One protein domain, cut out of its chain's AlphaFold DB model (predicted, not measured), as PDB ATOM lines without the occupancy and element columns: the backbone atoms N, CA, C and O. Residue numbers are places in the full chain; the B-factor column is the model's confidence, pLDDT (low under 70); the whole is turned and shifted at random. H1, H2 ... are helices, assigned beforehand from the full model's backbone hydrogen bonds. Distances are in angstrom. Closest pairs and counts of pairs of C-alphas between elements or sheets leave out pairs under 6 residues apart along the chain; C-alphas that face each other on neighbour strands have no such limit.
ATOM      1  N   GLN A   2     -51.638  -2.608 -34.713       57.25
ATOM      2  CA  GLN A   2     -50.172  -2.550 -34.503       57.25
ATOM      3  C   GLN A   2     -49.697  -2.732 -33.042       57.25
ATOM      4  O   GLN A   2     -48.646  -3.323 -32.820       57.25
ATOM      5  N   CYS A   3     -50.470  -2.303 -32.037       65.44
ATOM      6  CA  CYS A   3     -50.045  -2.385 -30.630       65.44
ATOM      7  C   CYS A   3     -49.937  -3.824 -30.098       65.44
ATOM      8  O   CYS A   3     -49.020  -4.127 -29.350       65.44
ATOM      9  N   ILE A   4     -50.827  -4.730 -30.524       71.69
ATOM     10  CA  ILE A   4     -50.843  -6.121 -30.035       71.69
ATOM     11  C   ILE A   4     -49.591  -6.881 -30.496       71.69
ATOM     12  O   ILE A   4     -49.014  -7.648 -29.731       71.69
ATOM     13  N   ALA A   5     -49.147  -6.658 -31.736       70.50
ATOM     14  CA  ALA A   5     -47.928  -7.277 -32.258       70.50
ATOM     15  C   ALA A   5     -46.669  -6.751 -31.543       70.50
ATOM     16  O   ALA A   5     -45.810  -7.545 -31.167       70.50
ATOM     17  N   ALA A   6     -46.597  -5.440 -31.289       72.00
ATOM     18  CA  ALA A   6     -45.491  -4.826 -30.557       72.00
ATOM     19  C   ALA A   6     -45.403  -5.322 -29.099       72.00
ATOM     20  O   ALA A   6     -44.319  -5.690 -28.649       72.00
ATOM     21  N   SER A   7     -46.535  -5.425 -28.389       72.25
ATOM     22  CA  SER A   7     -46.578  -5.979 -27.026       72.25
ATOM     23  C   SER A   7     -46.109  -7.438 -26.981       72.25
ATOM     24  O   SER A   7     -45.292  -7.795 -26.137       72.25
ATOM     25  N   ARG A   8     -46.533  -8.267 -27.943       69.38
ATOM     26  CA  ARG A   8     -46.088  -9.671 -28.045       69.38
ATOM     27  C   ARG A   8     -44.589  -9.803 -28.300       69.38
ATOM     28  O   ARG A   8     -43.958 -10.723 -27.786       69.38
ATOM     29  N   GLN A   9     -44.015  -8.914 -29.109       72.44
ATOM     30  CA  GLN A   9     -42.580  -8.925 -29.384       72.44
ATOM     31  C   GLN A   9     -41.771  -8.496 -28.154       72.44
ATOM     32  O   GLN A   9     -40.735  -9.092 -27.872       72.44
ATOM     33  N   GLN A  10     -42.272  -7.526 -27.390       77.75
ATOM     34  CA  GLN A  10     -41.661  -7.093 -26.135       77.75
ATOM     35  C   GLN A  10     -41.624  -8.216 -25.085       77.75
ATOM     36  O   GLN A  10     -40.577  -8.443 -24.484       77.75
ATOM     37  N   GLU A  11     -42.723  -8.952 -24.896       75.19
ATOM     38  CA  GLU A  11     -42.789 -10.097 -23.970       75.19
ATOM     39  C   GLU A  11     -41.757 -11.178 -24.311       75.19
ATOM     40  O   GLU A  11     -41.023 -11.640 -23.440       75.19
ATOM     41  N   ASN A  12     -41.646 -11.536 -25.594       75.56
ATOM     42  CA  ASN A  12     -40.688 -12.543 -26.046       75.56
ATOM     43  C   ASN A  12     -39.232 -12.113 -25.778       75.56
ATOM     44  O   ASN A  12     -38.413 -12.935 -25.370       75.56
ATOM     45  N   VAL A  13     -38.905 -10.832 -25.987       81.94
ATOM     46  CA  VAL A  13     -37.567 -10.292 -25.686       81.94
ATOM     47  C   VAL A  13     -37.292 -10.330 -24.183       81.94
ATOM     48  O   VAL A  13     -36.199 -10.718 -23.781       81.94
ATOM     49  N   ILE A  14     -38.278  -9.989 -23.348       81.25
ATOM     50  CA  ILE A  14     -38.147 -10.055 -21.887       81.25
ATOM     51  C   ILE A  14     -37.845 -11.488 -21.429       81.25
ATOM     52  O   ILE A  14     -36.926 -11.680 -20.633       81.25
ATOM     53  N   GLU A  15     -38.568 -12.489 -21.936       79.06
ATOM     54  CA  GLU A  15     -38.311 -13.896 -21.597       79.06
ATOM     55  C   GLU A  15     -36.930 -14.368 -22.069       79.06
ATOM     56  O   GLU A  15     -36.220 -15.039 -21.321       79.06
ATOM     57  N   LEU A  16     -36.495 -13.959 -23.265       82.81
ATOM     58  CA  LEU A  16     -35.151 -14.268 -23.758       82.81
ATOM     59  C   LEU A  16     -34.064 -13.663 -22.855       82.81
ATOM     60  O   LEU A  16     -33.095 -14.336 -22.510       82.81
ATOM     61  N   CYS A  17     -34.236 -12.407 -22.434       85.44
ATOM     62  CA  CYS A  17     -33.309 -11.742 -21.522       85.44
ATOM     63  C   CYS A  17     -33.256 -12.431 -20.155       85.44
ATOM     64  O   CYS A  17     -32.168 -12.572 -19.601       85.44
ATOM     65  N   LYS A  18     -34.402 -12.879 -19.621       85.00
ATOM     66  CA  LYS A  18     -34.447 -13.647 -18.366       85.00
ATOM     67  C   LYS A  18     -33.658 -14.947 -18.483       85.00
ATOM     68  O   LYS A  18     -32.833 -15.208 -17.614       85.00
ATOM     69  N   LYS A  19     -33.873 -15.720 -19.554       85.88
ATOM     70  CA  LYS A  19     -33.137 -16.970 -19.806       85.88
ATOM     71  C   LYS A  19     -31.636 -16.720 -19.901       85.88
ATOM     72  O   LYS A  19     -30.878 -17.300 -19.141       85.88
ATOM     73  N   PHE A  20     -31.226 -15.760 -20.731       88.44
ATOM     74  CA  PHE A  20     -29.815 -15.407 -20.889       88.44
ATOM     75  C   PHE A  20     -29.148 -14.990 -19.569       88.44
ATOM     76  O   PHE A  20     -28.002 -15.343 -19.297       88.44
ATOM     77  N   GLU A  21     -29.851 -14.221 -18.738       90.06
ATOM     78  CA  GLU A  21     -29.349 -13.831 -17.424       90.06
ATOM     79  C   GLU A  21     -29.231 -15.031 -16.481       90.06
ATOM     80  O   GLU A  21     -28.196 -15.188 -15.838       90.06
ATOM     81  N   MET A  22     -30.248 -15.893 -16.428       90.12
ATOM     82  CA  MET A  22     -30.201 -17.118 -15.631       90.12
ATOM     83  C   MET A  22     -29.055 -18.031 -16.056       90.12
ATOM     84  O   MET A  22     -28.322 -18.492 -15.190       90.12
ATOM     85  N   ASP A  23     -28.836 -18.213 -17.356       90.50
ATOM     86  CA  ASP A  23     -27.735 -19.027 -17.877       90.50
ATOM     87  C   ASP A  23     -26.376 -18.417 -17.508       90.50
ATOM     88  O   ASP A  23     -25.479 -19.110 -17.030       90.50
ATOM     89  N   ARG A  24     -26.228 -17.092 -17.631       93.50
ATOM     90  CA  ARG A  24     -24.998 -16.380 -17.241       93.50
ATOM     91  C   ARG A  24     -24.647 -16.575 -15.762       93.50
ATOM     92  O   ARG A  24     -23.462 -16.608 -15.418       93.50
ATOM     93  N   PHE A  25     -25.658 -16.622 -14.898       95.94
ATOM     94  CA  PHE A  25     -25.498 -16.825 -13.460       95.94
ATOM     95  C   PHE A  25     -25.649 -18.293 -13.040       95.94
ATOM     96  O   PHE A  25     -25.643 -18.554 -11.842       95.94
ATOM     97  N   GLU A  26     -25.754 -19.233 -13.987       95.88
ATOM     98  CA  GLU A  26     -25.894 -20.677 -13.725       95.88
ATOM     99  C   GLU A  26     -27.130 -21.015 -12.861       95.88
ATOM    100  O   GLU A  26     -27.165 -21.983 -12.100       95.88
ATOM    101  N   VAL A  27     -28.173 -20.186 -12.953       95.38
ATOM    102  CA  VAL A  27     -29.414 -20.332 -12.180       95.38
ATOM    103  C   VAL A  27     -30.258 -21.479 -12.729       95.38
ATOM    104  O   VAL A  27     -30.963 -22.117 -11.958       95.38
ATOM    105  N   THR A  28     -30.183 -21.770 -14.030       91.69
ATOM    106  CA  THR A  28     -30.921 -22.875 -14.664       91.69
ATOM    107  C   THR A  28     -30.555 -24.223 -14.027       91.69
ATOM    108  O   THR A  28     -31.435 -24.903 -13.504       91.69
ATOM    109  N   ASP A  29     -29.262 -24.540 -13.926       92.94
ATOM    110  CA  ASP A  29     -28.770 -25.759 -13.261       92.94
ATOM    111  C   ASP A  29     -29.153 -25.800 -11.771       92.94
ATOM    112  O   ASP A  29     -29.468 -26.849 -11.206       92.94
ATOM    113  N   CYS A  30     -29.133 -24.639 -11.110       96.56
ATOM    114  CA  CYS A  30     -29.563 -24.514  -9.720       96.56
ATOM    115  C   CYS A  30     -31.059 -24.818  -9.552       96.56
ATOM    116  O   CYS A  30     -31.451 -25.479  -8.591       96.56
ATOM    117  N   VAL A  31     -31.895 -24.373 -10.494       95.12
ATOM    118  CA  VAL A  31     -33.333 -24.657 -10.504       95.12
ATOM    119  C   VAL A  31     -33.587 -26.155 -10.631       95.12
ATOM    120  O   VAL A  31     -34.390 -26.676  -9.863       95.12
ATOM    121  N   GLU A  32     -32.891 -26.860 -11.523       92.94
ATOM    122  CA  GLU A  32     -33.036 -28.317 -11.671       92.94
ATOM    123  C   GLU A  32     -32.711 -29.055 -10.364       92.94
ATOM    124  O   GLU A  32     -33.494 -29.883  -9.891       92.94
ATOM    125  N   LYS A  33     -31.602 -28.687  -9.712       94.88
ATOM    126  CA  LYS A  33     -31.209 -29.246  -8.408       94.88
ATOM    127  C   LYS A  33     -32.216 -28.931  -7.307       94.88
ATOM    128  O   LYS A  33     -32.534 -29.811  -6.507       94.88
ATOM    129  N   PHE A  34     -32.722 -27.699  -7.267       96.00
ATOM    130  CA  PHE A  34     -33.740 -27.279  -6.308       96.00
ATOM    131  C   PHE A  34     -35.040 -28.069  -6.497       96.00
ATOM    132  O   PHE A  34     -35.561 -28.615  -5.529       96.00
ATOM    133  N   VAL A  35     -35.539 -28.184  -7.733       95.38
ATOM    134  CA  VAL A  35     -36.759 -28.942  -8.055       95.38
ATOM    135  C   VAL A  35     -36.601 -30.411  -7.665       95.38
ATOM    136  O   VAL A  35     -37.508 -30.963  -7.046       95.38
ATOM    137  N   SER A  36     -35.443 -31.012  -7.948       93.81
ATOM    138  CA  SER A  36     -35.117 -32.380  -7.530       93.81
ATOM    139  C   SER A  36     -35.150 -32.543  -6.002       93.81
ATOM    140  O   SER A  36     -35.891 -33.384  -5.496       93.81
ATOM    141  N   ASN A  37     -34.459 -31.667  -5.257       94.81
ATOM    142  CA  ASN A  37     -34.460 -31.683  -3.784       94.81
ATOM    143  C   ASN A  37     -35.874 -31.545  -3.208       94.81
ATOM    144  O   ASN A  37     -36.229 -32.221  -2.242       94.81
ATOM    145  N   VAL A  38     -36.690 -30.666  -3.798       95.88
ATOM    146  CA  VAL A  38     -38.074 -30.468  -3.366       95.88
ATOM    147  C   VAL A  38     -38.923 -31.707  -3.649       95.88
ATOM    148  O   VAL A  38     -39.695 -32.129  -2.789       95.88
ATOM    149  N   TYR A  39     -38.789 -32.294  -4.838       93.19
ATOM    150  CA  TYR A  39     -39.553 -33.469  -5.248       93.19
ATOM    151  C   TYR A  39     -39.238 -34.692  -4.374       93.19
ATOM    152  O   TYR A  39     -40.155 -35.346  -3.875       93.19
ATOM    153  N   HIS A  40     -37.952 -34.965  -4.147       91.25
ATOM    154  CA  HIS A  40     -37.492 -36.092  -3.332       91.25
ATOM    155  C   HIS A  40     -37.585 -35.835  -1.821       91.25
ATOM    156  O   HIS A  40     -37.544 -36.785  -1.041       91.25
ATOM    157  N   LYS A  41     -37.814 -34.578  -1.412       92.38
ATOM    158  CA  LYS A  41     -37.833 -34.127  -0.012       92.38
ATOM    159  C   LYS A  41     -36.502 -34.383   0.702       92.38
ATOM    160  O   LYS A  41     -36.481 -34.779   1.864       92.38
ATOM    161  N   ASP A  42     -35.400 -34.111   0.009       90.19
ATOM    162  CA  ASP A  42     -34.037 -34.355   0.503       90.19
ATOM    163  C   ASP A  42     -33.606 -33.381   1.612       90.19
ATOM    164  O   ASP A  42     -32.608 -33.609   2.296       90.19
ATOM    165  N   ASN A  43     -34.356 -32.293   1.813       90.31
ATOM    166  CA  ASN A  43     -34.148 -31.352   2.906       90.31
ATOM    167  C   ASN A  43     -35.386 -31.304   3.814       90.31
ATOM    168  O   ASN A  43     -36.514 -31.159   3.340       90.31
ATOM    169  N   GLU A  44     -35.166 -31.387   5.129       91.19
ATOM    170  CA  GLU A  44     -36.218 -31.402   6.150       91.19
ATOM    171  C   GLU A  44     -37.155 -30.190   6.064       91.19
ATOM    172  O   GLU A  44     -38.364 -30.339   6.243       91.19
ATOM    173  N   CYS A  45     -36.636 -29.006   5.716       93.75
ATOM    174  CA  CYS A  45     -37.442 -27.789   5.629       93.75
ATOM    175  C   CYS A  45     -38.486 -27.836   4.505       93.75
ATOM    176  O   CYS A  45     -39.468 -27.099   4.557       93.75
ATOM    177  N   VAL A  46     -38.299 -28.689   3.488       94.00
ATOM    178  CA  VAL A  46     -39.215 -28.806   2.341       94.00
ATOM    179  C   VAL A  46     -40.575 -29.345   2.771       94.00
ATOM    180  O   VAL A  46     -41.577 -29.023   2.139       94.00
ATOM    181  N   ALA A  47     -40.636 -30.145   3.838       91.25
ATOM    182  CA  ALA A  47     -41.862 -30.814   4.266       91.25
ATOM    183  C   ALA A  47     -43.024 -29.848   4.575       91.25
ATOM    184  O   ALA A  47     -44.184 -30.243   4.446       91.25
ATOM    185  N   ASP A  48     -42.712 -28.598   4.924       92.62
ATOM    186  CA  ASP A  48     -43.681 -27.568   5.309       92.62
ATOM    187  C   ASP A  48     -44.216 -26.738   4.125       92.62
ATOM    188  O   ASP A  48     -45.104 -25.902   4.308       92.62
ATOM    189  N   TYR A  49     -43.693 -26.940   2.910       96.44
ATOM    190  CA  TYR A  49     -43.963 -26.077   1.758       96.44
ATOM    191  C   TYR A  49     -44.305 -26.876   0.495       96.44
ATOM    192  O   TYR A  49     -43.736 -27.929   0.221       96.44
ATOM    193  N   ASP A  50     -45.192 -26.332  -0.338       95.38
ATOM    194  CA  ASP A  50     -45.602 -26.936  -1.611       95.38
ATOM    195  C   ASP A  50     -45.074 -26.103  -2.794       95.38
ATOM    196  O   ASP A  50     -45.821 -25.487  -3.559       95.38
ATOM    197  N   PHE A  51     -43.742 -26.044  -2.942       96.12
ATOM    198  CA  PHE A  51     -43.083 -25.240  -3.988       96.12
ATOM    199  C   PHE A  51     -43.396 -25.710  -5.422       96.12
ATOM    200  O   PHE A  51     -43.202 -24.947  -6.372       96.12
ATOM    201  N   LEU A  52     -43.876 -26.947  -5.596       93.69
ATOM    202  CA  LEU A  52     -44.242 -27.529  -6.895       93.69
ATOM    203  C   LEU A  52     -45.765 -27.650  -7.080       93.69
ATOM    204  O   LEU A  52     -46.226 -28.391  -7.958       93.69
ATOM    205  N   SER A  53     -46.555 -26.931  -6.274       92.50
ATOM    206  CA  SER A  53     -48.012 -26.913  -6.386       92.50
ATOM    207  C   SER A  53     -48.470 -26.408  -7.752       92.50
ATOM    208  O   SER A  53     -47.950 -25.426  -8.273       92.50
ATOM    209  N   THR A  54     -49.522 -27.017  -8.299       88.88
ATOM    210  CA  THR A  54     -50.213 -26.494  -9.492       88.88
ATOM    211  C   THR A  54     -51.181 -25.359  -9.152       88.88
ATOM    212  O   THR A  54     -51.677 -24.670 -10.043       88.88
ATOM    213  N   ASN A  55     -51.456 -25.134  -7.863       93.06
ATOM    214  CA  ASN A  55     -52.180 -23.960  -7.404       93.06
ATOM    215  C   ASN A  55     -51.198 -22.794  -7.237       93.06
ATOM    216  O   ASN A  55     -50.416 -22.765  -6.289       93.06
ATOM    217  N   LEU A  56     -51.284 -21.812  -8.137       92.44
ATOM    218  CA  LEU A  56     -50.372 -20.665  -8.187       92.44
ATOM    219  C   LEU A  56     -50.314 -19.865  -6.878       92.44
ATOM    220  O   LEU A  56     -49.263 -19.327  -6.541       92.44
ATOM    221  N   THR A  57     -51.417 -19.785  -6.128       96.06
ATOM    222  CA  THR A  57     -51.438 -19.094  -4.831       96.06
ATOM    223  C   THR A  57     -50.645 -19.877  -3.793       96.06
ATOM    224  O   THR A  57     -49.731 -19.321  -3.198       96.06
ATOM    225  N   ILE A  58     -50.919 -21.179  -3.646       96.94
ATOM    226  CA  ILE A  58     -50.203 -22.054  -2.700       96.94
ATOM    227  C   ILE A  58     -48.711 -22.099  -3.028       96.94
ATOM    228  O   ILE A  58     -47.865 -21.989  -2.139       96.94
ATOM    229  N   GLN A  59     -48.388 -22.227  -4.314       95.94
ATOM    230  CA  GLN A  59     -47.012 -22.267  -4.776       95.94
ATOM    231  C   GLN A  59     -46.287 -20.964  -4.433       95.94
ATOM    232  O   GLN A  59     -45.212 -20.977  -3.835       95.94
ATOM    233  N   ARG A  60     -46.886 -19.819  -4.775       96.62
ATOM    234  CA  ARG A  60     -46.299 -18.509  -4.501       96.62
ATOM    235  C   ARG A  60     -46.134 -18.262  -3.009       96.62
ATOM    236  O   ARG A  60     -45.067 -17.805  -2.604       96.62
ATOM    237  N   ASP A  61     -47.144 -18.586  -2.211       97.81
ATOM    238  CA  ASP A  61     -47.085 -18.456  -0.757       97.81
ATOM    239  C   ASP A  61     -45.958 -19.318  -0.185       97.81
ATOM    240  O   ASP A  61     -45.181 -18.821   0.624       97.81
ATOM    241  N   SER A  62     -45.775 -20.540  -0.699       97.88
ATOM    242  CA  SER A  62     -44.669 -21.428  -0.322       97.88
ATOM    243  C   SER A  62     -43.300 -20.789  -0.570       97.88
ATOM    244  O   SER A  62     -42.449 -20.825   0.313       97.88
ATOM    245  N   PHE A  63     -43.079 -20.125  -1.713       97.88
ATOM    246  CA  PHE A  63     -41.838 -19.367  -1.942       97.88
ATOM    247  C   PHE A  63     -41.703 -18.154  -1.007       97.88
ATOM    248  O   PHE A  63     -40.604 -17.853  -0.547       97.88
ATOM    249  N   VAL A  64     -42.792 -17.450  -0.697       97.94
ATOM    250  CA  VAL A  64     -42.744 -16.282   0.195       97.94
ATOM    251  C   VAL A  64     -42.412 -16.692   1.632       97.94
ATOM    252  O   VAL A  64     -41.470 -16.152   2.215       97.94
ATOM    253  N   SER A  65     -43.167 -17.631   2.208       97.88
ATOM    254  CA  SER A  65     -42.977 -18.086   3.589       97.88
ATOM    255  C   SER A  65     -41.747 -18.975   3.739       97.88
ATOM    256  O   SER A  65     -41.023 -18.860   4.722       97.88
ATOM    257  N   GLY A  66     -41.474 -19.816   2.742       97.62
ATOM    258  CA  GLY A  66     -40.365 -20.768   2.718       97.62
ATOM    259  C   GLY A  66     -39.054 -20.193   2.200       97.62
ATOM    260  O   GLY A  66     -38.153 -20.953   1.853       97.62
ATOM    261  N   LYS A  67     -38.903 -18.864   2.140       98.06
ATOM    262  CA  LYS A  67     -37.689 -18.219   1.624       98.06
ATOM    263  C   LYS A  67     -36.408 -18.748   2.268       98.06
ATOM    264  O   LYS A  67     -35.437 -18.974   1.554       98.06
ATOM    265  N   SER A  68     -36.389 -18.939   3.587       97.56
ATOM    266  CA  SER A  68     -35.222 -19.497   4.286       97.56
ATOM    267  C   SER A  68     -34.868 -20.893   3.775       97.56
ATOM    268  O   SER A  68     -33.706 -21.133   3.475       97.56
ATOM    269  N   CYS A  69     -35.870 -21.755   3.591       97.94
ATOM    270  CA  CYS A  69     -35.705 -23.106   3.058       97.94
ATOM    271  C   CYS A  69     -35.154 -23.094   1.624       97.94
ATOM    272  O   CYS A  69     -34.203 -23.802   1.305       97.94
ATOM    273  N   VAL A  70     -35.678 -22.208   0.766       97.75
ATOM    274  CA  VAL A  70     -35.144 -22.025  -0.594       97.75
ATOM    275  C   VAL A  70     -33.670 -21.631  -0.555       97.75
ATOM    276  O   VAL A  70     -32.860 -22.215  -1.270       97.75
ATOM    277  N   LEU A  71     -33.308 -20.649   0.273       97.38
ATOM    278  CA  LEU A  71     -31.923 -20.187   0.368       97.38
ATOM    279  C   LEU A  71     -30.994 -21.248   0.962       97.38
ATOM    280  O   LEU A  71     -29.842 -21.328   0.551       97.38
ATOM    281  N   GLU A  72     -31.477 -22.074   1.887       96.81
ATOM    282  CA  GLU A  72     -30.715 -23.192   2.442       96.81
ATOM    283  C   GLU A  72     -30.334 -24.211   1.361       96.81
ATOM    284  O   GLU A  72     -29.152 -24.517   1.200       96.81
ATOM    285  N   ILE A  73     -31.307 -24.660   0.562       96.88
ATOM    286  CA  ILE A  73     -31.078 -25.604  -0.545       96.88
ATOM    287  C   ILE A  73     -30.159 -24.985  -1.603       96.88
ATOM    288  O   ILE A  73     -29.231 -25.629  -2.094       96.88
ATOM    289  N   VAL A  74     -30.386 -23.717  -1.952       97.06
ATOM    290  CA  VAL A  74     -29.564 -23.007  -2.941       97.06
ATOM    291  C   VAL A  74     -28.113 -22.900  -2.474       97.06
ATOM    292  O   VAL A  74     -27.199 -23.169  -3.251       97.06
ATOM    293  N   ASN A  75     -27.884 -22.557  -1.206       96.56
ATOM    294  CA  ASN A  75     -26.537 -22.408  -0.656       96.56
ATOM    295  C   ASN A  75     -25.774 -23.738  -0.562       96.56
ATOM    296  O   ASN A  75     -24.545 -23.718  -0.567       96.56
ATOM    297  N   SER A  76     -26.468 -24.875  -0.467       95.00
ATOM    298  CA  SER A  76     -25.833 -26.193  -0.357       95.00
ATOM    299  C   SER A  76     -25.608 -26.890  -1.701       95.00
ATOM    300  O   SER A  76     -24.714 -27.728  -1.800       95.00
ATOM    301  N   THR A  77     -26.381 -26.555  -2.741       94.94
ATOM    302  CA  THR A  77     -26.389 -27.320  -4.007       94.94
ATOM    303  C   THR A  77     -25.943 -26.533  -5.243       94.94
ATOM    304  O   THR A  77     -25.549 -27.134  -6.255       94.94
ATOM    305  N   CYS A  78     -25.986 -25.199  -5.194       97.50
ATOM    306  CA  CYS A  78     -25.772 -24.341  -6.358       97.50
ATOM    307  C   CYS A  78     -24.377 -23.702  -6.397       97.50
ATOM    308  O   CYS A  78     -23.645 -23.692  -5.412       97.50
ATOM    309  N   SER A  79     -23.991 -23.171  -7.562       97.88
ATOM    310  CA  SER A  79     -22.718 -22.459  -7.712       97.88
ATOM    311  C   SER A  79     -22.754 -21.087  -7.038       97.88
ATOM    312  O   SER A  79     -23.820 -20.504  -6.833       97.88
ATOM    313  N   GLU A  80     -21.582 -20.519  -6.741       97.88
ATOM    314  CA  GLU A  80     -21.474 -19.192  -6.116       97.88
ATOM    315  C   GLU A  80     -22.198 -18.095  -6.914       97.88
ATOM    316  O   GLU A  80     -22.788 -17.186  -6.328       97.88
ATOM    317  N   LYS A  81     -22.206 -18.187  -8.252       97.69
ATOM    318  CA  LYS A  81     -22.913 -17.231  -9.117       97.69
ATOM    319  C   LYS A  81     -24.426 -17.326  -8.949       97.69
ATOM    320  O   LYS A  81     -25.082 -16.290  -8.820       97.69
ATOM    321  N   ALA A  82     -24.960 -18.546  -8.916       97.44
ATOM    322  CA  ALA A  82     -26.385 -18.787  -8.733       97.44
ATOM    323  C   ALA A  82     -26.824 -18.364  -7.328       97.44
ATOM    324  O   ALA A  82     -27.817 -17.651  -7.178       97.44
ATOM    325  N   ILE A  83     -26.028 -18.710  -6.312       98.06
ATOM    326  CA  ILE A  83     -26.209 -18.272  -4.925       98.06
ATOM    327  C   ILE A  83     -26.259 -16.744  -4.850       98.06
ATOM    328  O   ILE A  83     -27.196 -16.176  -4.286       98.06
ATOM    329  N   PHE A  84     -25.277 -16.056  -5.440       97.44
ATOM    330  CA  PHE A  84     -25.230 -14.596  -5.461       97.44
ATOM    331  C   PHE A  84     -26.470 -13.997  -6.135       97.44
ATOM    332  O   PHE A  84     -27.100 -13.086  -5.587       97.44
ATOM    333  N   TYR A  85     -26.852 -14.523  -7.300       96.81
ATOM    334  CA  TYR A  85     -28.027 -14.059  -8.031       96.81
ATOM    335  C   TYR A  85     -29.309 -14.242  -7.217       96.81
ATOM    336  O   TYR A  85     -30.041 -13.279  -7.003       96.81
ATOM    337  N   ILE A  86     -29.577 -15.450  -6.718       97.12
ATOM    338  CA  ILE A  86     -30.818 -15.769  -6.001       97.12
ATOM    339  C   ILE A  86     -30.909 -14.978  -4.693       97.12
ATOM    340  O   ILE A  86     -31.976 -14.454  -4.375       97.12
ATOM    341  N   ASN A  87     -29.802 -14.814  -3.964       95.94
ATOM    342  CA  ASN A  87     -29.788 -14.018  -2.736       95.94
ATOM    343  C   ASN A  87     -30.107 -12.539  -3.001       95.94
ATOM    344  O   ASN A  87     -30.905 -11.935  -2.281       95.94
ATOM    345  N   THR A  88     -29.512 -11.952  -4.042       96.31
ATOM    346  CA  THR A  88     -29.678 -10.521  -4.351       96.31
ATOM    347  C   THR A  88     -30.967 -10.212  -5.113       96.31
ATOM    348  O   THR A  88     -31.519  -9.123  -4.968       96.31
ATOM    349  N   GLN A  89     -31.475 -11.166  -5.893       95.88
ATOM    350  CA  GLN A  89     -32.630 -11.016  -6.782       95.88
ATOM    351  C   GLN A  89     -33.774 -11.971  -6.420       95.88
ATOM    352  O   GLN A  89     -34.552 -12.367  -7.286       95.88
ATOM    353  N   TYR A  90     -33.925 -12.314  -5.137       96.69
ATOM    354  CA  TYR A  90     -34.875 -13.337  -4.686       96.69
ATOM    355  C   TYR A  90     -36.310 -13.121  -5.183       96.69
ATOM    356  O   TYR A  90     -36.951 -14.051  -5.655       96.69
ATOM    357  N   ILE A  91     -36.822 -11.886  -5.122       95.88
ATOM    358  CA  ILE A  91     -38.183 -11.573  -5.594       95.88
ATOM    359  C   ILE A  91     -38.319 -11.881  -7.089       95.88
ATOM    360  O   ILE A  91     -39.345 -12.391  -7.535       95.88
ATOM    361  N   ARG A  92     -37.279 -11.576  -7.867       93.19
ATOM    362  CA  ARG A  92     -37.253 -11.841  -9.301       93.19
ATOM    363  C   ARG A  92     -37.175 -13.336  -9.575       93.19
ATOM    364  O   ARG A  92     -37.959 -13.815 -10.381       93.19
ATOM    365  N   PHE A  93     -36.307 -14.055  -8.864       94.94
ATOM    366  CA  PHE A  93     -36.239 -15.514  -8.900       94.94
ATOM    367  C   PHE A  93     -37.602 -16.144  -8.578       94.94
ATOM    368  O   PHE A  93     -38.151 -16.864  -9.402       94.94
ATOM    369  N   MET A  94     -38.220 -15.786  -7.452       95.81
ATOM    370  CA  MET A  94     -39.550 -16.261  -7.064       95.81
ATOM    371  C   MET A  94     -40.600 -15.985  -8.146       95.81
ATOM    372  O   MET A  94     -41.379 -16.869  -8.488       95.81
ATOM    373  N   ASN A  95     -40.641 -14.772  -8.702       93.31
ATOM    374  CA  ASN A  95     -41.580 -14.439  -9.773       93.31
ATOM    375  C   ASN A  95     -41.346 -15.303 -11.017       93.31
ATOM    376  O   ASN A  95     -42.304 -15.776 -11.615       93.31
ATOM    377  N   THR A  96     -40.091 -15.548 -11.381       91.06
ATOM    378  CA  THR A  96     -39.728 -16.450 -12.478       91.06
ATOM    379  C   THR A  96     -40.200 -17.889 -12.230       91.06
ATOM    380  O   THR A  96     -40.632 -18.553 -13.167       91.06
ATOM    381  N   MET A  97     -40.162 -18.349 -10.977       92.88
ATOM    382  CA  MET A  97     -40.556 -19.703 -10.573       92.88
ATOM    383  C   MET A  97     -42.068 -19.899 -10.387       92.88
ATOM    384  O   MET A  97     -42.503 -21.040 -10.286       92.88
ATOM    385  N   THR A  98     -42.859 -18.820 -10.298       93.56
ATOM    386  CA  THR A  98     -44.279 -18.870  -9.869       93.56
ATOM    387  C   THR A  98     -45.258 -18.185 -10.822       93.56
ATOM    388  O   THR A  98     -46.464 -18.196 -10.578       93.56
ATOM    389  N   ILE A  99     -44.769 -17.549 -11.890       90.00
ATOM    390  CA  ILE A  99     -45.612 -16.848 -12.865       90.00
ATOM    391  C   ILE A  99     -45.568 -17.612 -14.195       90.00
ATOM    392  O   ILE A  99     -44.515 -17.617 -14.836       90.00
ATOM    393  N   PRO A 100     -46.687 -18.221 -14.628       86.50
ATOM    394  CA  PRO A 100     -46.764 -18.917 -15.907       86.50
ATOM    395  C   PRO A 100     -46.723 -17.953 -17.095       86.50
ATOM    396  O   PRO A 100     -46.950 -16.745 -16.963       86.50
TER     397      PRO A 100
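Overview. This is residues 2 to 100 of the 237 residues of the protein "DUF19 domain-containing protein" of Caenorhabditis brenneri (UniProt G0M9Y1). A long helix, H1, sticks out with its residues 2 to 14 as an arm from a compact body that holds six shorter helices. In the body H2 packs across the hairpin of H5 and H6, H4 and H7 make a second pair side by side, and H3 is a short turn far from the arm. The printed part has 99 residues with seven named helices, H1 to H7 in order, and no named strand: all helix. It is only just compact, close to loose, with a radius of gyration of the C-alphas of 14.7 A, and spans 52 by 30 by 21 A, the arm adding to the length.

Along the chain. H1, residues 2 to 24, begins at C-alpha 2 (-50.172, -2.550, -34.503) and is 33.5 A long. H2, residues 27 to 40, is 19.8 A long. H3 is residues 44 to 48, H4 56 to 65, H5 67 to 77 with 15.6 A, H6 80 to 88, and H7 90 to 98, ending at C-alpha 98 (-44.279, -18.870, -9.869).

Arrangement. H1 is close to but not clearly touching H2, closest C-alphas Met 22 and Thr 28, 5.9 A. H2 touches H5, about perpendicular at 73 degrees, closest C-alphas Phe 34 and Ile 73, 6.6 A. With residues 27 to 30 alone it touches H6, closest C-alphas Val 27 and Ala 82, 4.8 A. H5 and H6 form a helical hairpin, a shallow tilt of 9 degrees, opposite ways, closest C-alphas Asn 75 and Ile 83, 6.0 A. H4 touches H7, a shallow tilt of 25 degrees, opposite ways, closest C-alphas Arg 60 and Thr 98, 5.7 A. Every O i to N i+4 pair is within hydrogen-bond range in H1, H2, H4, H5, H6 and H7; H3 has 0 of 1, and 1 of 2 O i to N i+3 pairs.

Size, cuts and confidence. The C-alphas of Gln 2 and Glu 44, the two farthest apart, are 51.8 A apart. The printed part has no cut and no long link. Residues 2, 3 and 8 have pLDDT under 70.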